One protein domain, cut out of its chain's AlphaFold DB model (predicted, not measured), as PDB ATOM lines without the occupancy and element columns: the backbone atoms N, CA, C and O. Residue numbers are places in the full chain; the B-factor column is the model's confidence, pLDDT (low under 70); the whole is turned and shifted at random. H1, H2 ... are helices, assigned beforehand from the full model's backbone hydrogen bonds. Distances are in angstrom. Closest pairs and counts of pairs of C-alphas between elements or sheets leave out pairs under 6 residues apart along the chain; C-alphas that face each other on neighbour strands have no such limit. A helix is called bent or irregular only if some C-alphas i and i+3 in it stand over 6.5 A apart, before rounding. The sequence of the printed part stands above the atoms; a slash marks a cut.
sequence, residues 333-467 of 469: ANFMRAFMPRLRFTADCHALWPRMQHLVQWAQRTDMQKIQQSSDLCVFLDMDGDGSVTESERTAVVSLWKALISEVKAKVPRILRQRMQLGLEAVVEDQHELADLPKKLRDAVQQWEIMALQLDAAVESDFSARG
ATOM      1  N   ALA A 333     -31.368 -32.898 -27.013       96.25
ATOM      2  CA  ALA A 333     -31.371 -32.590 -25.587       96.25
ATOM      3  C   ALA A 333     -32.543 -33.236 -24.829       96.25
ATOM      4  O   ALA A 333     -32.332 -33.829 -23.768       96.25
ATOM      5  N   ASN A 334     -33.756 -33.184 -25.393       94.00
ATOM      6  CA  ASN A 334     -34.936 -33.821 -24.801       94.00
ATOM      7  C   ASN A 334     -34.787 -35.342 -24.787       94.00
ATOM      8  O   ASN A 334     -35.079 -35.971 -23.771       94.00
ATOM      9  N   PHE A 335     -34.270 -35.925 -25.870       94.50
ATOM     10  CA  PHE A 335     -33.942 -37.347 -25.925       94.50
ATOM     11  C   PHE A 335     -32.927 -37.731 -24.846       94.50
ATOM     12  O   PHE A 335     -33.185 -38.645 -24.065       94.50
ATOM     13  N   MET A 336     -31.813 -36.998 -24.731       96.19
ATOM     14  CA  MET A 336     -30.795 -37.264 -23.709       96.19
ATOM     15  C   MET A 336     -31.363 -37.191 -22.288       96.19
ATOM     16  O   MET A 336     -31.017 -38.029 -21.459       96.19
ATOM     17  N   ARG A 337     -32.242 -36.219 -21.996       94.88
ATOM     18  CA  ARG A 337     -32.930 -36.118 -20.700       94.88
ATOM     19  C   ARG A 337     -33.865 -37.308 -20.473       94.88
ATOM     20  O   ARG A 337     -33.771 -37.961 -19.435       94.88
ATOM     21  N   ALA A 338     -34.753 -37.588 -21.425       91.12
ATOM     22  CA  ALA A 338     -35.781 -38.621 -21.294       91.12
ATOM     23  C   ALA A 338     -35.185 -40.036 -21.199       91.12
ATOM     24  O   ALA A 338     -35.656 -40.858 -20.418       91.12
ATOM     25  N   PHE A 339     -34.104 -40.300 -21.934       94.00
ATOM     26  CA  PHE A 339     -33.434 -41.599 -21.981       94.00
ATOM     27  C   PHE A 339     -32.224 -41.689 -21.047       94.00
ATOM     28  O   PHE A 339     -31.506 -42.688 -21.082       94.00
ATOM     29  N   MET A 340     -31.992 -40.691 -20.186       94.88
ATOM     30  CA  MET A 340     -30.773 -40.582 -19.376       94.88
ATOM     31  C   MET A 340     -30.403 -41.879 -18.634       94.88
ATOM     32  O   MET A 340     -29.242 -42.280 -18.739       94.88
ATOM     33  N   PRO A 341     -31.324 -42.597 -17.952       93.62
ATOM     34  CA  PRO A 341     -30.988 -43.880 -17.329       93.62
ATOM     35  C   PRO A 341     -30.523 -44.940 -18.342       93.62
ATOM     36  O   PRO A 341     -29.494 -45.579 -18.133       93.62
ATOM     37  N   ARG A 342     -31.228 -45.079 -19.473       93.56
ATOM     38  CA  ARG A 342     -30.940 -46.083 -20.517       93.56
ATOM     39  C   ARG A 342     -29.605 -45.822 -21.196       93.56
ATOM     40  O   ARG A 342     -28.767 -46.718 -21.281       93.56
ATOM     41  N   LEU A 343     -29.383 -44.572 -21.604       95.50
ATOM     42  CA  LEU A 343     -28.123 -44.120 -22.194       95.50
ATOM     43  C   LEU A 343     -26.974 -44.313 -21.213       95.50
ATOM     44  O   LEU A 343     -25.871 -44.687 -21.602       95.50
ATOM     45  N   ARG A 344     -27.216 -44.079 -19.920       95.31
ATOM     46  CA  ARG A 344     -26.182 -44.227 -18.903       95.31
ATOM     47  C   ARG A 344     -25.822 -45.682 -18.619       95.31
ATOM     48  O   ARG A 344     -24.670 -45.948 -18.277       95.31
ATOM     49  N   PHE A 345     -26.787 -46.592 -18.700       95.56
ATOM     50  CA  PHE A 345     -26.602 -48.011 -18.382       95.56
ATOM     51  C   PHE A 345     -26.209 -48.858 -19.591       95.56
ATOM     52  O   PHE A 345     -25.829 -50.011 -19.418       95.56
ATOM     53  N   THR A 346     -26.236 -48.286 -20.792       95.31
ATOM     54  CA  THR A 346     -25.838 -48.975 -22.017       95.31
ATOM     55  C   THR A 346     -24.436 -48.549 -22.436       95.31
ATOM     56  O   THR A 346     -24.196 -47.384 -22.752       95.31
ATOM     57  N   ALA A 347     -23.501 -49.498 -22.459       95.38
ATOM     58  CA  ALA A 347     -22.100 -49.249 -22.794       95.38
ATOM     59  C   ALA A 347     -21.895 -48.701 -24.223       95.38
ATOM     60  O   ALA A 347     -20.991 -47.901 -24.466       95.38
ATOM     61  N   ASP A 348     -22.757 -49.073 -25.168       95.44
ATOM     62  CA  ASP A 348     -22.728 -48.587 -26.555       95.44
ATOM     63  C   ASP A 348     -22.933 -47.067 -26.641       95.44
ATOM     64  O   ASP A 348     -22.413 -46.417 -27.541       95.44
ATOM     65  N   CYS A 349     -23.609 -46.476 -25.651       96.44
ATOM     66  CA  CYS A 349     -23.892 -45.041 -25.569       96.44
ATOM     67  C   CYS A 349     -22.799 -44.226 -24.882       96.44
ATOM     68  O   CYS A 349     -23.018 -43.043 -24.609       96.44
ATOM     69  N   HIS A 350     -21.660 -44.820 -24.521       96.00
ATOM     70  CA  HIS A 350     -20.705 -44.147 -23.637       96.00
ATOM     71  C   HIS A 350     -20.169 -42.821 -24.196       96.00
ATOM     72  O   HIS A 350     -19.866 -41.915 -23.420       96.00
ATOM     73  N   ALA A 351     -20.147 -42.652 -25.522       95.00
ATOM     74  CA  ALA A 351     -19.782 -41.399 -26.178       95.00
ATOM     75  C   ALA A 351     -20.713 -40.217 -25.810       95.00
ATOM     76  O   ALA A 351     -20.301 -39.058 -25.858       95.00
ATOM     77  N   LEU A 352     -21.951 -40.487 -25.373       96.38
ATOM     78  CA  LEU A 352     -22.903 -39.480 -24.889       96.38
ATOM     79  C   LEU A 352     -22.673 -39.077 -23.426       96.38
ATOM     80  O   LEU A 352     -23.127 -38.005 -23.010       96.38
ATOM     81  N   TRP A 353     -21.995 -39.901 -22.619       96.50
ATOM     82  CA  TRP A 353     -21.857 -39.650 -21.180       96.50
ATOM     83  C   TRP A 353     -21.137 -38.331 -20.867       96.50
ATOM     84  O   TRP A 353     -21.663 -37.579 -20.040       96.50
ATOM     85  N   PRO A 354     -20.013 -37.974 -21.530       96.31
ATOM     86  CA  PRO A 354     -19.360 -36.688 -21.300       96.31
ATOM     87  C   PRO A 354     -20.258 -35.495 -21.641       96.31
ATOM     88  O   PRO A 354     -20.229 -34.487 -20.935       96.31
ATOM     89  N   ARG A 355     -21.098 -35.610 -22.681       96.00
ATOM     90  CA  ARG A 355     -22.023 -34.542 -23.097       96.00
ATOM     91  C   ARG A 355     -23.122 -34.326 -22.056       96.00
ATOM     92  O   ARG A 355     -23.321 -33.196 -21.616       96.00
ATOM     93  N   MET A 356     -23.751 -35.402 -21.575       96.94
ATOM     94  CA  MET A 356     -24.723 -35.326 -20.473       96.94
ATOM     95  C   MET A 356     -24.087 -34.779 -19.189       96.94
ATOM     96  O   MET A 356     -24.639 -33.885 -18.546       96.94
ATOM     97  N   GLN A 357     -22.892 -35.259 -18.836       97.06
ATOM     98  CA  GLN A 357     -22.156 -34.771 -17.673       97.06
ATOM     99  C   GLN A 357     -21.847 -33.274 -17.781       97.06
ATOM    100  O   GLN A 357     -22.025 -32.548 -16.801       97.06
ATOM    101  N   HIS A 358     -21.416 -32.807 -18.955       96.69
ATOM    102  CA  HIS A 358     -21.151 -31.395 -19.206       96.69
ATOM    103  C   HIS A 358     -22.409 -30.544 -19.005       96.69
ATOM    104  O   HIS A 358     -22.341 -29.542 -18.296       96.69
ATOM    105  N   LEU A 359     -23.563 -30.954 -19.546       97.19
ATOM    106  CA  LEU A 359     -24.830 -30.233 -19.364       97.19
ATOM    107  C   LEU A 359     -25.232 -30.147 -17.889       97.19
ATOM    108  O   LEU A 359     -25.569 -29.071 -17.404       97.19
ATOM    109  N   VAL A 360     -25.114 -31.249 -17.142       97.69
ATOM    110  CA  VAL A 360     -25.431 -31.280 -15.705       97.69
ATOM    111  C   VAL A 360     -24.480 -30.392 -14.896       97.69
ATOM    112  O   VAL A 360     -24.920 -29.633 -14.032       97.69
ATOM    113  N   GLN A 361     -23.174 -30.450 -15.165       97.81
ATOM    114  CA  GLN A 361     -22.192 -29.580 -14.509       97.81
ATOM    115  C   GLN A 361     -22.417 -28.109 -14.868       97.81
ATOM    116  O   GLN A 361     -22.264 -27.225 -14.022       97.81
ATOM    117  N   TRP A 362     -22.797 -27.835 -16.117       97.56
ATOM    118  CA  TRP A 362     -23.104 -26.493 -16.577       97.56
ATOM    119  C   TRP A 362     -24.362 -25.952 -15.888       97.56
ATOM    120  O   TRP A 362     -24.317 -24.832 -15.377       97.56
ATOM    121  N   ALA A 363     -25.414 -26.759 -15.751       97.31
ATOM    122  CA  ALA A 363     -26.621 -26.418 -15.000       97.31
ATOM    123  C   ALA A 363     -26.310 -26.025 -13.545       97.31
ATOM    124  O   ALA A 363     -26.806 -25.013 -13.055       97.31
ATOM    125  N   GLN A 364     -25.438 -26.774 -12.863       97.56
ATOM    126  CA  GLN A 364     -25.082 -26.529 -11.457       97.56
ATOM    127  C   GLN A 364     -24.384 -25.188 -11.212       97.56
ATOM    128  O   GLN A 364     -24.539 -24.599 -10.144       97.56
ATOM    129  N   ARG A 365     -23.566 -24.733 -12.166       97.38
ATOM    130  CA  ARG A 365     -22.710 -23.545 -12.005       97.38
ATOM    131  C   ARG A 365     -23.271 -22.282 -12.655       97.38
ATOM    132  O   ARG A 365     -22.646 -21.228 -12.561       97.38
ATOM    133  N   THR A 366     -24.388 -22.396 -13.371       96.88
ATOM    134  CA  THR A 366     -24.928 -21.311 -14.197       96.88
ATOM    135  C   THR A 366     -26.131 -20.680 -13.530       96.88
ATOM    136  O   THR A 366     -27.013 -21.365 -13.018       96.88
ATOM    137  N   ASP A 367     -26.150 -19.352 -13.543       97.50
ATOM    138  CA  ASP A 367     -27.304 -18.578 -13.108       97.50
ATOM    139  C   ASP A 367     -28.522 -18.850 -14.006       97.50
ATOM    140  O   ASP A 367     -28.375 -19.013 -15.220       97.50
ATOM    141  N   MET A 368     -29.720 -18.856 -13.421       97.19
ATOM    142  CA  MET A 368     -30.962 -19.162 -14.134       97.19
ATOM    143  C   MET A 368     -31.180 -18.270 -15.363       97.19
ATOM    144  O   MET A 368     -31.607 -18.773 -16.397       97.19
ATOM    145  N   GLN A 369     -30.814 -16.983 -15.325       95.88
ATOM    146  CA  GLN A 369     -30.972 -16.096 -16.486       95.88
ATOM    147  C   GLN A 369     -30.112 -16.533 -17.675       95.88
ATOM    148  O   GLN A 369     -30.535 -16.428 -18.822       95.88
ATOM    149  N   LYS A 370     -28.906 -17.047 -17.408       96.88
ATOM    150  CA  LYS A 370     -28.007 -17.562 -18.451       96.88
ATOM    151  C   LYS A 370     -28.452 -18.924 -18.972       96.88
ATOM    152  O   LYS A 370     -28.195 -19.225 -20.132       96.88
ATOM    153  N   ILE A 371     -29.115 -19.729 -18.138       96.00
ATOM    154  CA  ILE A 371     -29.736 -20.986 -18.575       96.00
ATOM    155  C   ILE A 371     -30.800 -20.691 -19.637       96.00
ATOM    156  O   ILE A 371     -30.731 -21.278 -20.710       96.00
ATOM    157  N   GLN A 372     -31.679 -19.709 -19.402       95.00
ATOM    158  CA  GLN A 372     -32.728 -19.329 -20.366       95.00
ATOM    159  C   GLN A 372     -32.185 -18.816 -21.710       95.00
ATOM    160  O   GLN A 372     -32.879 -18.837 -22.718       95.00
ATOM    161  N   GLN A 373     -30.943 -18.329 -21.741       95.38
ATOM    162  CA  GLN A 373     -30.299 -17.830 -22.961       95.38
ATOM    163  C   GLN A 373     -29.589 -18.931 -23.763       95.38
ATOM    164  O   GLN A 373     -29.173 -18.690 -24.894       95.38
ATOM    165  N   SER A 374     -29.409 -20.119 -23.183       94.94
ATOM    166  CA  SER A 374     -28.730 -21.246 -23.819       94.94
ATOM    167  C   SER A 374     -29.765 -22.223 -24.363       94.94
ATOM    168  O   SER A 374     -30.401 -22.915 -23.575       94.94
ATOM    169  N   SER A 375     -29.922 -22.314 -25.690       93.31
ATOM    170  CA  SER A 375     -30.939 -23.180 -26.318       93.31
ATOM    171  C   SER A 375     -30.853 -24.622 -25.821       93.31
ATOM    172  O   SER A 375     -31.837 -25.193 -25.366       93.31
ATOM    173  N   ASP A 376     -29.652 -25.186 -25.847       93.88
ATOM    174  CA  ASP A 376     -29.413 -26.594 -25.549       93.88
ATOM    175  C   ASP A 376     -29.574 -26.905 -24.063       93.88
ATOM    176  O   ASP A 376     -30.134 -27.939 -23.701       93.88
ATOM    177  N   LEU A 377     -29.097 -26.009 -23.192       96.88
ATOM    178  CA  LEU A 377     -29.218 -26.190 -21.748       96.88
ATOM    179  C   LEU A 377     -30.648 -25.930 -21.270       96.88
ATOM    180  O   LEU A 377     -31.107 -26.631 -20.376       96.88
ATOM    181  N   CYS A 378     -31.339 -24.953 -21.866       97.00
ATOM    182  CA  CYS A 378     -32.746 -24.688 -21.603       97.00
ATOM    183  C   CYS A 378     -33.577 -25.924 -21.945       97.00
ATOM    184  O   CYS A 378     -34.193 -26.488 -21.053       97.00
ATOM    185  N   VAL A 379     -33.483 -26.428 -23.181       95.81
ATOM    186  CA  VAL A 379     -34.225 -27.623 -23.621       95.81
ATOM    187  C   VAL A 379     -33.857 -28.861 -22.795       95.81
ATOM    188  O   VAL A 379     -34.720 -29.649 -22.432       95.81
ATOM    189  N   PHE A 380     -32.582 -29.042 -22.437       96.81
ATOM    190  CA  PHE A 380     -32.170 -30.178 -21.603       96.81
ATOM    191  C   PHE A 380     -32.748 -30.142 -20.181       96.81
ATOM    192  O   PHE A 380     -32.853 -31.193 -19.551       96.81
ATOM    193  N   LEU A 381     -33.061 -28.962 -19.641       96.44
ATOM    194  CA  LEU A 381     -33.559 -28.808 -18.273       96.44
ATOM    195  C   LEU A 381     -35.073 -28.603 -18.203       96.44
ATOM    196  O   LEU A 381     -35.648 -29.001 -17.200       96.44
ATOM    197  N   ASP A 382     -35.684 -28.026 -19.233       96.31
ATOM    198  CA  ASP A 382     -37.123 -27.790 -19.363       96.31
ATOM    199  C   ASP A 382     -37.872 -29.136 -19.415       96.31
ATOM    200  O   ASP A 382     -37.814 -29.903 -20.388       96.31
ATOM    201  N   MET A 383     -38.485 -29.501 -18.289       91.31
ATOM    202  CA  MET A 383     -39.115 -30.803 -18.108       91.31
ATOM    203  C   MET A 383     -40.549 -30.825 -18.614       91.31
ATOM    204  O   MET A 383     -40.996 -31.903 -19.031       91.31
ATOM    205  N   ASP A 384     -41.246 -29.691 -18.541       90.88
ATOM    206  CA  ASP A 384     -42.652 -29.555 -18.917       90.88
ATOM    207  C   ASP A 384     -42.880 -28.930 -20.300       90.88
ATOM    208  O   ASP A 384     -44.006 -28.989 -20.792       90.88
ATOM    209  N   GLY A 385     -41.820 -28.455 -20.957       90.56
ATOM    210  CA  GLY A 385     -41.848 -27.962 -22.329       90.56
ATOM    211  C   GLY A 385     -42.399 -26.542 -22.462       90.56
ATOM    212  O   GLY A 385     -42.762 -26.148 -23.575       90.56
ATOM    213  N   ASP A 386     -42.497 -25.775 -21.371       93.94
ATOM    214  CA  ASP A 386     -43.059 -24.421 -21.392       93.94
ATOM    215  C   ASP A 386     -42.097 -23.350 -21.950       93.94
ATOM    216  O   ASP A 386     -42.491 -22.198 -22.172       93.94
ATOM    217  N   GLY A 387     -40.856 -23.740 -22.257       92.94
ATOM    218  CA  GLY A 387     -39.806 -22.872 -22.777       92.94
ATOM    219  C   GLY A 387     -39.062 -22.098 -21.692       92.94
ATOM    220  O   GLY A 387     -38.295 -21.188 -22.020       92.94
ATOM    221  N   SER A 388     -39.280 -22.417 -20.414       96.19
ATOM    222  CA  SER A 388     -38.646 -21.764 -19.281       96.19
ATOM    223  C   SER A 388     -38.177 -22.766 -18.227       96.19
ATOM    224  O   SER A 388     -38.925 -23.556 -17.683       96.19
ATOM    225  N   VAL A 389     -36.898 -22.690 -17.856       96.62
ATOM    226  CA  VAL A 389     -36.365 -23.532 -16.776       96.62
ATOM    227  C   VAL A 389     -36.639 -22.928 -15.399       96.62
ATOM    228  O   VAL A 389     -36.286 -21.777 -15.117       96.62
ATOM    229  N   THR A 390     -37.167 -23.743 -14.496       97.38
ATOM    230  CA  THR A 390     -37.320 -23.458 -13.068       97.38
ATOM    231  C   THR A 390     -36.189 -24.067 -12.228       97.38
ATOM    232  O   THR A 390     -35.490 -25.002 -12.621       97.38
ATOM    233  N   GLU A 391     -36.014 -23.571 -10.999       97.88
ATOM    234  CA  GLU A 391     -35.056 -24.153 -10.046       97.88
ATOM    235  C   GLU A 391     -35.378 -25.620  -9.709       97.88
ATOM    236  O   GLU A 391     -34.477 -26.430  -9.467       97.88
ATOM    237  N   SER A 392     -36.670 -25.958  -9.696       97.31
ATOM    238  CA  SER A 392     -37.157 -27.306  -9.408       97.31
ATOM    239  C   SER A 392     -36.704 -28.286 -10.482       97.31
ATOM    240  O   SER A 392     -36.138 -29.329 -10.161       97.31
ATOM    241  N   GLU A 393     -36.878 -27.933 -11.752       96.06
ATOM    242  CA  GLU A 393     -36.467 -28.771 -12.879       96.06
ATOM    243  C   GLU A 393     -34.953 -28.931 -12.945       96.06
ATOM    244  O   GLU A 393     -34.442 -30.050 -13.034       96.06
ATOM    245  N   ARG A 394     -34.217 -27.825 -12.766       97.56
ATOM    246  CA  ARG A 394     -32.757 -27.860 -12.631       97.56
ATOM    247  C   ARG A 394     -32.329 -28.845 -11.544       97.56
ATOM    248  O   ARG A 394     -31.456 -29.686 -11.767       97.56
ATOM    249  N   THR A 395     -32.945 -28.752 -10.367       97.31
ATOM    250  CA  THR A 395     -32.651 -29.630  -9.231       97.31
ATOM    251  C   THR A 395     -33.011 -31.082  -9.531       97.31
ATOM    252  O   THR A 395     -32.236 -31.976  -9.180       97.31
ATOM    253  N   ALA A 396     -34.138 -31.334 -10.196       95.50
ATOM    254  CA  ALA A 396     -34.596 -32.669 -10.561       95.50
ATOM    255  C   ALA A 396     -33.616 -33.360 -11.520       95.50
ATOM    256  O   ALA A 396     -33.131 -34.449 -11.208       95.50
ATOM    257  N   VAL A 397     -33.232 -32.703 -12.621       95.56
ATOM    258  CA  VAL A 397     -32.278 -33.254 -13.601       95.56
ATOM    259  C   VAL A 397     -30.905 -33.498 -12.965       95.56
ATOM    260  O   VAL A 397     -30.312 -34.568 -13.121       95.56
ATOM    261  N   VAL A 398     -30.406 -32.542 -12.174       97.50
ATOM    262  CA  VAL A 398     -29.129 -32.693 -11.458       97.50
ATOM    263  C   VAL A 398     -29.172 -33.855 -10.460       97.50
ATOM    264  O   VAL A 398     -28.190 -34.592 -10.323       97.50
ATOM    265  N   SER A 399     -30.280 -34.009  -9.736       96.19
ATOM    266  CA  SER A 399     -30.449 -35.070  -8.739       96.19
ATOM    267  C   SER A 399     -30.555 -36.440  -9.395       96.19
ATOM    268  O   SER A 399     -29.898 -37.371  -8.927       96.19
ATOM    269  N   LEU A 400     -31.278 -36.545 -10.514       94.69
ATOM    270  CA  LEU A 400     -31.359 -37.762 -11.320       94.69
ATOM    271  C   LEU A 400     -29.966 -38.216 -11.768       94.69
ATOM    272  O   LEU A 400     -29.576 -39.350 -11.503       94.69
ATOM    273  N   TRP A 401     -29.165 -37.323 -12.359       95.69
ATOM    274  CA  TRP A 401     -27.805 -37.674 -12.780       95.69
ATOM    275  C   TRP A 401     -26.937 -38.152 -11.606       95.69
ATOM    276  O   TRP A 401     -26.251 -39.170 -11.699       95.69
ATOM    277  N   LYS A 402     -26.985 -37.457 -10.461       96.06
ATOM    278  CA  LYS A 402     -26.251 -37.870  -9.251       96.06
ATOM    279  C   LYS A 402     -26.699 -39.242  -8.740       96.06
ATOM    280  O   LYS A 402     -25.845 -40.022  -8.303       96.06
ATOM    281  N   ALA A 403     -27.998 -39.529  -8.785       94.81
ATOM    282  CA  ALA A 403     -28.554 -40.823  -8.409       94.81
ATOM    283  C   ALA A 403     -28.036 -41.925  -9.342       94.81
ATOM    284  O   ALA A 403     -27.455 -42.887  -8.848       94.81
ATOM    285  N   LEU A 404     -28.093 -41.726 -10.663       94.19
ATOM    286  CA  LEU A 404     -27.577 -42.678 -11.654       94.19
ATOM    287  C   LEU A 404     -26.081 -42.963 -11.467       94.19
ATOM    288  O   LEU A 404     -25.655 -44.116 -11.464       94.19
ATOM    289  N   ILE A 405     -25.258 -41.934 -11.240       95.12
ATOM    290  CA  ILE A 405     -23.825 -42.129 -10.961       95.12
ATOM    291  C   ILE A 405     -23.606 -42.895  -9.652       95.12
ATOM    292  O   ILE A 405     -22.705 -43.734  -9.563       95.12
ATOM    293  N   SER A 406     -24.406 -42.613  -8.624       94.12
ATOM    294  CA  SER A 406     -24.338 -43.331  -7.348       94.12
ATOM    295  C   SER A 406     -24.759 -44.790  -7.507       94.12
ATOM    296  O   SER A 406     -24.114 -45.674  -6.949       94.12
ATOM    297  N   GLU A 407     -25.771 -45.052  -8.325       93.00
ATOM    298  CA  GLU A 407     -26.266 -46.386  -8.630       93.00
ATOM    299  C   GLU A 407     -25.240 -47.208  -9.407       93.00
ATOM    300  O   GLU A 407     -24.934 -48.328  -9.008       93.00
ATOM    301  N   VAL A 408     -24.602 -46.632 -10.428       92.88
ATOM    302  CA  VAL A 408     -23.476 -47.270 -11.125       92.88
ATOM    303  C   VAL A 408     -22.360 -47.616 -10.143       92.88
ATOM    304  O   VAL A 408     -21.811 -48.717 -10.169       92.88
ATOM    305  N   LYS A 409     -22.032 -46.702  -9.222       93.19
ATOM    306  CA  LYS A 409     -21.037 -46.960  -8.173       93.19
ATOM    307  C   LYS A 409     -21.487 -48.035  -7.181       93.19
ATOM    308  O   LYS A 409     -20.626 -48.709  -6.624       93.19
ATOM    309  N   ALA A 410     -22.777 -48.193  -6.923       92.81
ATOM    310  CA  ALA A 410     -23.284 -49.213  -6.014       92.81
ATOM    311  C   ALA A 410     -23.330 -50.597  -6.680       92.81
ATOM    312  O   ALA A 410     -22.879 -51.573  -6.084       92.81
ATOM    313  N   LYS A 411     -23.831 -50.660  -7.919       92.06
ATOM    314  CA  LYS A 411     -24.082 -51.889  -8.677       92.06
ATOM    315  C   LYS A 411     -22.811 -52.464  -9.309       92.06
ATOM    316  O   LYS A 411     -22.529 -53.643  -9.121       92.06
ATOM    317  N   VAL A 412     -22.001 -51.648  -9.994       91.06
ATOM    318  CA  VAL A 412     -20.805 -52.153 -10.693       91.06
ATOM    319  C   VAL A 412     -19.737 -52.584  -9.677       91.06
ATOM    320  O   VAL A 412     -19.331 -51.774  -8.822       91.06
ATOM    321  N   PRO A 413     -19.202 -53.820  -9.777       92.44
ATOM    322  CA  PRO A 413     -18.187 -54.327  -8.865       92.44
ATOM    323  C   PRO A 413     -17.015 -53.358  -8.694       92.44
ATOM    324  O   PRO A 413     -16.427 -52.861  -9.658       92.44
ATOM    325  N   ARG A 414     -16.625 -53.114  -7.436       91.81
ATOM    326  CA  ARG A 414     -15.541 -52.176  -7.083       91.81
ATOM    327  C   ARG A 414     -14.243 -52.455  -7.853       91.81
ATOM    328  O   ARG A 414     -13.544 -51.513  -8.210       91.81
ATOM    329  N   ILE A 415     -13.935 -53.728  -8.120       88.00
ATOM    330  CA  ILE A 415     -12.731 -54.133  -8.858       88.00
ATOM    331  C   ILE A 415     -12.703 -53.600 -10.299       88.00
ATOM    332  O   ILE A 415     -11.635 -53.206 -10.763       88.00
ATOM    333  N   LEU A 416     -13.858 -53.536 -10.968       87.62
ATOM    334  CA  LEU A 416     -13.984 -53.025 -12.335       87.62
ATOM    335  C   LEU A 416     -13.857 -51.496 -12.350       87.62
ATOM    336  O   LEU A 416     -13.097 -50.928 -13.135       87.62
ATOM    337  N   ARG A 417     -14.503 -50.827 -11.386       87.19
ATOM    338  CA  ARG A 417     -14.444 -49.363 -11.250       87.19
ATOM    339  C   ARG A 417     -13.051 -48.846 -10.900       87.19
ATOM    340  O   ARG A 417     -12.597 -47.880 -11.494       87.19
ATOM    341  N   GLN A 418     -12.356 -49.465  -9.946       84.00
ATOM    342  CA  GLN A 418     -11.071 -48.938  -9.462       84.00
ATOM    343  C   GLN A 418      -9.914 -49.116 -10.446       84.00
ATOM    344  O   GLN A 418      -8.932 -48.387 -10.344       84.00
ATOM    345  N   ARG A 419      -9.992 -50.094 -11.355       73.69
ATOM    346  CA  ARG A 419      -8.871 -50.423 -12.249       73.69
ATOM    347  C   ARG A 419      -9.000 -49.840 -13.644       73.69
ATOM    348  O   ARG A 419      -7.980 -49.564 -14.257       73.69
ATOM    349  N   MET A 420     -10.225 -49.668 -14.124       73.00
ATOM    350  CA  MET A 420     -10.482 -49.252 -15.502       73.00
ATOM    351  C   MET A 420     -11.519 -48.134 -15.594       73.00
ATOM    352  O   MET A 420     -11.815 -47.680 -16.687       73.00
ATOM    353  N   GLN A 421     -12.099 -47.704 -14.465       85.25
ATOM    354  CA  GLN A 421     -13.251 -46.798 -14.457       85.25
ATOM    355  C   GLN A 421     -14.422 -47.330 -15.302       85.25
ATOM    356  O   GLN A 421     -15.205 -46.554 -15.852       85.25
ATOM    357  N   LEU A 422     -14.546 -48.663 -15.385       80.12
ATOM    358  CA  LEU A 422     -15.580 -49.311 -16.183       80.12
ATOM    359  C   LEU A 422     -16.967 -48.931 -15.688       80.12
ATOM    360  O   LEU A 422     -17.243 -48.920 -14.482       80.12
ATOM    361  N   GLY A 423     -17.812 -48.594 -16.652       67.06
ATOM    362  CA  GLY A 423     -19.142 -48.078 -16.423       67.06
ATOM    363  C   GLY A 423     -19.157 -46.657 -15.876       67.06
ATOM    364  O   GLY A 423     -20.250 -46.160 -15.686       67.06
ATOM    365  N   LEU A 424     -18.029 -45.986 -15.603       82.06
ATOM    366  CA  LEU A 424     -17.975 -44.565 -15.216       82.06
ATOM    367  C   LEU A 424     -17.487 -43.685 -16.366       82.06
ATOM    368  O   LEU A 424     -18.171 -42.728 -16.713       82.06
ATOM    369  N   GLU A 425     -16.339 -44.037 -16.936       87.88
ATOM    370  CA  GLU A 425     -15.674 -43.294 -18.017       87.88
ATOM    371  C   GLU A 425     -15.261 -44.206 -19.182       87.88
ATOM    372  O   GLU A 425     -14.987 -43.715 -20.270       87.88
ATOM    373  N   ALA A 426     -15.226 -45.524 -18.961       91.81
ATOM    374  CA  ALA A 426     -14.798 -46.509 -19.947       91.81
ATOM    375  C   ALA A 426     -15.776 -47.683 -20.038       91.81
ATOM    376  O   ALA A 426     -16.557 -47.944 -19.113       91.81
ATOM    377  N   VAL A 427     -15.673 -48.420 -21.137       94.38
ATOM    378  CA  VAL A 427     -16.389 -49.669 -21.405       94.38
ATOM    379  C   VAL A 427     -15.412 -50.694 -21.976       94.38
ATOM    380  O   VAL A 427     -14.297 -50.339 -22.339       94.38
ATOM    381  N   VAL A 428     -15.825 -51.957 -22.012       94.00
ATOM    382  CA  VAL A 428     -15.178 -53.007 -22.795       94.00
ATOM    383  C   VAL A 428     -15.848 -53.021 -24.160       94.00
ATOM    384  O   VAL A 428     -17.052 -53.276 -24.268       94.00
ATOM    385  N   GLU A 429     -15.066 -52.712 -25.180       91.19
ATOM    386  CA  GLU A 429     -15.496 -52.597 -26.560       91.19
ATOM    387  C   GLU A 429     -15.976 -53.945 -27.073       91.19
ATOM    388  O   GLU A 429     -17.134 -54.064 -27.443       91.19
ATOM    389  N   ASP A 430     -15.138 -54.979 -27.051       89.94
ATOM    390  CA  ASP A 430     -15.471 -56.273 -27.643       89.94
ATOM    391  C   ASP A 430     -14.837 -57.465 -26.897       89.94
ATOM    392  O   ASP A 430     -14.254 -57.346 -25.815       89.94
ATOM    393  N   GLN A 431     -14.982 -58.665 -27.469       90.75
ATOM    394  CA  GLN A 431     -14.397 -59.885 -26.907       90.75
ATOM    395  C   GLN A 431     -12.862 -59.919 -27.000       90.75
ATOM    396  O   GLN A 431     -12.239 -60.616 -26.197       90.75
ATOM    397  N   HIS A 432     -12.244 -59.193 -27.938       91.44
ATOM    398  CA  HIS A 432     -10.786 -59.119 -28.054       91.44
ATOM    399  C   HIS A 432     -10.211 -58.278 -26.917       91.44
ATOM    400  O   HIS A 432      -9.333 -58.753 -26.198       91.44
ATOM    401  N   GLU A 433     -10.776 -57.092 -26.667       92.19
ATOM    402  CA  GLU A 433     -10.385 -56.263 -25.525       92.19
ATOM    403  C   GLU A 433     -10.601 -57.018 -24.209       92.19
ATOM    404  O   GLU A 433      -9.726 -57.037 -23.341       92.19
ATOM    405  N   LEU A 434     -11.733 -57.718 -24.072       94.06
ATOM    406  CA  LEU A 434     -12.004 -58.558 -22.907       94.06
ATOM    407  C   LEU A 434     -10.954 -59.667 -22.726       94.06
ATOM    408  O   LEU A 434     -10.571 -59.977 -21.592       94.06
ATOM    409  N   ALA A 435     -10.503 -60.289 -23.818       95.12
ATOM    410  CA  ALA A 435      -9.496 -61.346 -23.794       95.12
ATOM    411  C   ALA A 435      -8.122 -60.830 -23.342       95.12
ATOM    412  O   ALA A 435      -7.436 -61.551 -22.607       95.12
ATOM    413  N   ASP A 436      -7.783 -59.590 -23.700       94.75
ATOM    414  CA  ASP A 436      -6.543 -58.905 -23.319       94.75
ATOM    415  C   ASP A 436      -6.512 -58.486 -21.838       94.75
ATOM    416  O   ASP A 436      -5.442 -58.222 -21.276       94.75
ATOM    417  N   LEU A 437      -7.663 -58.468 -21.154       93.75
ATOM    418  CA  LEU A 437      -7.706 -58.171 -19.724       93.75
ATOM    419  C   LEU A 437      -7.058 -59.288 -18.885       93.75
ATOM    420  O   LEU A 437      -7.227 -60.483 -19.157       93.75
ATOM    421  N   PRO A 438      -6.403 -58.935 -17.757       95.44
ATOM    422  CA  PRO A 438      -5.972 -59.916 -16.769       95.44
ATOM    423  C   PRO A 438      -7.131 -60.834 -16.381       95.44
ATOM    424  O   PRO A 438      -8.221 -60.345 -16.086       95.44
ATOM    425  N   LYS A 439      -6.881 -62.149 -16.287       95.81
ATOM    426  CA  LYS A 439      -7.914 -63.170 -16.025       95.81
ATOM    427  C   LYS A 439      -8.920 -62.753 -14.941       95.81
ATOM    428  O   LYS A 439     -10.118 -62.825 -15.158       95.81
ATOM    429  N   LYS A 440      -8.443 -62.233 -13.804       95.19
ATOM    430  CA  LYS A 440      -9.303 -61.776 -12.696       95.19
ATOM    431  C   LYS A 440     -10.295 -60.669 -13.096       95.19
ATOM    432  O   LYS A 440     -11.396 -60.632 -12.562       95.19
ATOM    433  N   LEU A 441      -9.885 -59.738 -13.957       93.81
ATOM    434  CA  LEU A 441     -10.751 -58.673 -14.468       93.81
ATOM    435  C   LEU A 441     -11.719 -59.208 -15.517       93.81
ATOM    436  O   LEU A 441     -12.904 -58.917 -15.419       93.81
ATOM    437  N   ARG A 442     -11.235 -60.039 -16.444       95.94
ATOM    438  CA  ARG A 442     -12.078 -60.717 -17.432       95.94
ATOM    439  C   ARG A 442     -13.202 -61.518 -16.774       95.94
ATOM    440  O   ARG A 442     -14.364 -61.305 -17.099       95.94
ATOM    441  N   ASP A 443     -12.862 -62.357 -15.796       96.19
ATOM    442  CA  ASP A 443     -13.831 -63.166 -15.049       96.19
ATOM    443  C   ASP A 443     -14.860 -62.265 -14.329       96.19
ATOM    444  O   ASP A 443     -16.052 -62.563 -14.312       96.19
ATOM    445  N   ALA A 444     -14.419 -61.125 -13.777       95.38
ATOM    446  CA  ALA A 444     -15.298 -60.169 -13.104       95.38
ATOM    447  C   ALA A 444     -16.237 -59.422 -14.070       95.38
ATOM    448  O   ALA A 444     -17.391 -59.195 -13.713       95.38
ATOM    449  N   VAL A 445     -15.771 -59.051 -15.270       95.31
ATOM    450  CA  VAL A 445     -16.621 -58.465 -16.322       95.31
ATOM    451  C   VAL A 445     -17.664 -59.486 -16.766       95.31
ATOM    452  O   VAL A 445     -18.852 -59.190 -16.726       95.31
ATOM    453  N   GLN A 446     -17.246 -60.707 -17.103       95.62
ATOM    454  CA  GLN A 446     -18.155 -61.765 -17.553       95.62
ATOM    455  C   GLN A 446     -19.222 -62.092 -16.506       95.62
ATOM    456  O   GLN A 446     -20.404 -62.184 -16.831       95.62
ATOM    457  N   GLN A 447     -18.823 -62.229 -15.238       96.06
ATOM    458  CA  GLN A 447     -19.765 -62.466 -14.150       96.06
ATOM    459  C   GLN A 447     -20.760 -61.309 -14.001       96.06
ATOM    460  O   GLN A 447     -21.950 -61.553 -13.803       96.06
ATOM    461  N   TRP A 448     -20.287 -60.064 -14.096       96.06
ATOM    462  CA  TRP A 448     -21.145 -58.888 -13.997       96.06
ATOM    463  C   TRP A 448     -22.157 -58.807 -15.144       96.06
ATOM    464  O   TRP A 448     -23.340 -58.622 -14.882       96.06
ATOM    465  N   GLU A 449     -21.726 -59.014 -16.389       94.69
ATOM    466  CA  GLU A 449     -22.612 -58.981 -17.559       94.69
ATOM    467  C   GLU A 449     -23.707 -60.054 -17.490       94.69
ATOM    468  O   GLU A 449     -24.867 -59.775 -17.785       94.69
ATOM    469  N   ILE A 450     -23.381 -61.263 -17.010       94.12
ATOM    470  CA  ILE A 450     -24.385 -62.312 -16.768       94.12
ATOM    471  C   ILE A 450     -25.430 -61.841 -15.748       94.12
ATOM    472  O   ILE A 450     -26.626 -62.030 -15.963       94.12
ATOM    473  N   MET A 451     -24.995 -61.222 -14.646       95.00
ATOM    474  CA  MET A 451     -25.909 -60.706 -13.623       95.00
ATOM    475  C   MET A 451     -26.769 -59.550 -14.148       95.00
ATOM    476  O   MET A 451     -27.961 -59.508 -13.853       95.00
ATOM    477  N   ALA A 452     -26.192 -58.629 -14.922       93.38
ATOM    478  CA  ALA A 452     -26.918 -57.509 -15.515       93.38
ATOM    479  C   ALA A 452     -28.025 -58.003 -16.462       93.38
ATOM    480  O   ALA A 452     -29.181 -57.626 -16.294       93.38
ATOM    481  N   LEU A 453     -27.708 -58.952 -17.350       91.00
ATOM    482  CA  LEU A 453     -28.689 -59.575 -18.247       91.00
ATOM    483  C   LEU A 453     -29.813 -60.305 -17.493       91.00
ATOM    484  O   LEU A 453     -30.964 -60.286 -17.920       91.00
ATOM    485  N   GLN A 454     -29.500 -60.951 -16.366       91.75
ATOM    486  CA  GLN A 454     -30.515 -61.593 -15.523       91.75
ATOM    487  C   GLN A 454     -31.456 -60.576 -14.868       91.75
ATOM    488  O   GLN A 454     -32.646 -60.854 -14.734       91.75
ATOM    489  N   LEU A 455     -30.933 -59.417 -14.454       91.12
ATOM    490  CA  LEU A 455     -31.740 -58.336 -13.890       91.12
ATOM    491  C   LEU A 455     -32.665 -57.727 -14.947       91.12
ATOM    492  O   LEU A 455     -33.843 -57.534 -14.657       91.12
ATOM    493  N   ASP A 456     -32.167 -57.499 -16.163       88.75
ATOM    494  CA  ASP A 456     -32.981 -57.015 -17.283       88.75
ATOM    495  C   ASP A 456     -34.136 -57.982 -17.589       88.75
ATOM    496  O   ASP A 456     -35.301 -57.586 -17.595       88.75
ATOM    497  N   ALA A 457     -33.837 -59.277 -17.732       86.81
ATOM    498  CA  ALA A 457     -34.846 -60.297 -18.020       86.81
ATOM    499  C   ALA A 457     -35.903 -60.440 -16.908       86.81
ATOM    500  O   ALA A 457     -37.066 -60.750 -17.182       86.81
ATOM    501  N   ALA A 458     -35.519 -60.232 -15.643       87.06
ATOM    502  CA  ALA A 458     -36.447 -60.274 -14.516       87.06
ATOM    503  C   ALA A 458     -37.449 -59.110 -14.557       87.06
ATOM    504  O   ALA A 458     -38.626 -59.317 -14.270       87.06
ATOM    505  N   VAL A 459     -36.989 -57.918 -14.947       83.12
ATOM    506  CA  VAL A 459     -37.836 -56.731 -15.112       83.12
ATOM    507  C   VAL A 459     -38.787 -56.903 -16.300       83.12
ATOM    508  O   VAL A 459     -39.990 -56.710 -16.143       83.12
ATOM    509  N   GLU A 460     -38.298 -57.375 -17.452       78.44
ATOM    510  CA  GLU A 460     -39.148 -57.684 -18.617       78.44
ATOM    511  C   GLU A 460     -40.244 -58.712 -18.290       78.44
ATOM    512  O   GLU A 460     -41.391 -58.591 -18.727       78.44
ATOM    513  N   SER A 461     -39.902 -59.729 -17.494       81.06
ATOM    514  CA  SER A 461     -40.852 -60.766 -17.081       81.06
ATOM    515  C   SER A 461     -41.947 -60.217 -16.164       81.06
ATOM    516  O   SER A 461     -43.096 -60.642 -16.274       81.06
ATOM    517  N   ASP A 462     -41.611 -59.281 -15.270       78.75
ATOM    518  CA  ASP A 462     -42.574 -58.640 -14.368       78.75
ATOM    519  C   ASP A 462     -43.549 -57.746 -15.148       78.75
ATOM    520  O   ASP A 462     -44.763 -57.888 -14.999       78.75
ATOM    521  N   PHE A 463     -43.045 -56.923 -16.075       73.88
ATOM    522  CA  PHE A 463     -43.899 -56.127 -16.963       73.88
ATOM    523  C   PHE A 463     -44.816 -57.003 -17.832       73.88
ATOM    524  O   PHE A 463     -46.019 -56.749 -17.930       73.88
ATOM    525  N   SER A 464     -44.281 -58.094 -18.394       75.62
ATOM    526  CA  SER A 464     -45.067 -59.050 -19.188       75.62
ATOM    527  C   SER A 464     -46.176 -59.688 -18.350       75.62
ATOM    528  O   SER A 464     -47.310 -59.825 -18.806       75.62
ATOM    529  N   ALA A 465     -45.874 -60.063 -17.102       78.75
ATOM    530  CA  ALA A 465     -46.842 -60.666 -16.189       78.75
ATOM    531  C   ALA A 465     -47.967 -59.697 -15.784       78.75
ATOM    532  O   ALA A 465     -49.070 -60.144 -15.465       78.75
ATOM    533  N   ARG A 466     -47.704 -58.386 -15.815       75.88
ATOM    534  CA  ARG A 466     -48.686 -57.327 -15.536       75.88
ATOM    535  C   ARG A 466     -49.496 -56.900 -16.763       75.88
ATOM    536  O   ARG A 466     -50.477 -56.181 -16.601       75.88
ATOM    537  N   GLY A 467     -49.133 -57.361 -17.963       73.81
ATOM    538  CA  GLY A 467     -49.739 -56.902 -19.217       73.81
ATOM    539  C   GLY A 467     -49.368 -55.456 -19.557       73.81
ATOM    540  O   GLY A 467     -50.171 -54.739 -20.147       73.81
TER     541      GLY A 467
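Overview. This is residues 333 to 467 of the 469 residues of the protein "Gapdh protein" of Symbiodinium natans (UniProt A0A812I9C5). The long helix H9 starts at one end of an elongated body of helices and leaves it, so that residues 453 to 467 stick out as a free arm. In the body, H3 and H6 cross, with short H2 and H5 packed on H6 and H1 packed on H5; H4 lies at the end far from H9, while H7 and H8 lie near the start of H9. The printed part has 135 residues with nine named helices, H1 to H9 in chain order, and no named strand: the class is all helix. It is loose, with a radius of gyration of the C-alphas of 17.7 A and spans of 52 by 40 by 22 A.

Along the chain. Find C-alpha 439 at (-7.914, -63.170, -16.025); from there H9, residues 439 to 466, runs 41.2 A to C-alpha 466 at (-48.686, -57.327, -15.536). Before it look for H8, residues 431 to 436, and H7, residues 414 to 420. H6, residues 391 to 411, covers 29.9 A, and H3, residues 347 to 365, covers 27.9 A. H3 is irregular, with C-alphas 348 and 351 lying 7.8 A apart, and has a kink of 38 degrees near residue 354. The short ones are H5 at residues 375 to 381, H4 at 368 to 372, H2 at 340 to 345 and H1 at 333 to 338, which begins at C-alpha 333 at (-31.371, -32.590, -25.587).

Arrangement. Start at H9, where residues 441 to 445 alone touch H7; the closest C-alphas, of Leu 416 and Leu 441, are 6.8 A apart, at a steep tilt of 60 degrees, opposite ways. H8 is close to H9 but not clearly touching, with the C-alphas of Leu 434 and Arg 442 closest at 5.9 A. H6 and H9 are apart. H7 is close to H6 but not clearly touching, with the C-alphas of Lys 409 and Arg 417 closest at 7.7 A. Residues 394 to 401 of H6 touch residues 360 to 364 of H3, closest at the C-alphas of Val 360 and Val 398, 5.8 A, at a steep tilt of 42 degrees, opposite ways. H2 touches H6 at a shallow tilt of 10 degrees, the same way, with the C-alphas of Pro 341 and Leu 404 closest at 6.7 A. H5 only just touches H6, with 3 pairs of C-alphas within 8 A, closest at Leu 381 and Arg 394, 5.8 A. H1 touches H5, with the C-alphas of Ala 333 and Phe 380 closest at 4.7 A. H4 and H5 touch only at the corner, and only just, with 3 pairs of C-alphas within 8 A, closest at Gln 372 and Cys 378, 5.5 A. The helix packing is mostly crossed, but only just: of 6 touching pairs that have a tilt, 2 are shallow. Every O i to N i+4 pair is within hydrogen-bond range in H1, H2, H4, H5, H6, H8 and H9; in H3 it is 10 of 15, in H7 2 of 3.

Size, cuts and confidence. Look at Asp 386 and Lys 439 for the two C-alphas farthest apart, 52.6 A. Without the free stretch the body spans 52 by 23 by 22 A. The printed part has no cut and no long link. The mean pLDDT of the printed part is 92.5, and residue 423 is under 70.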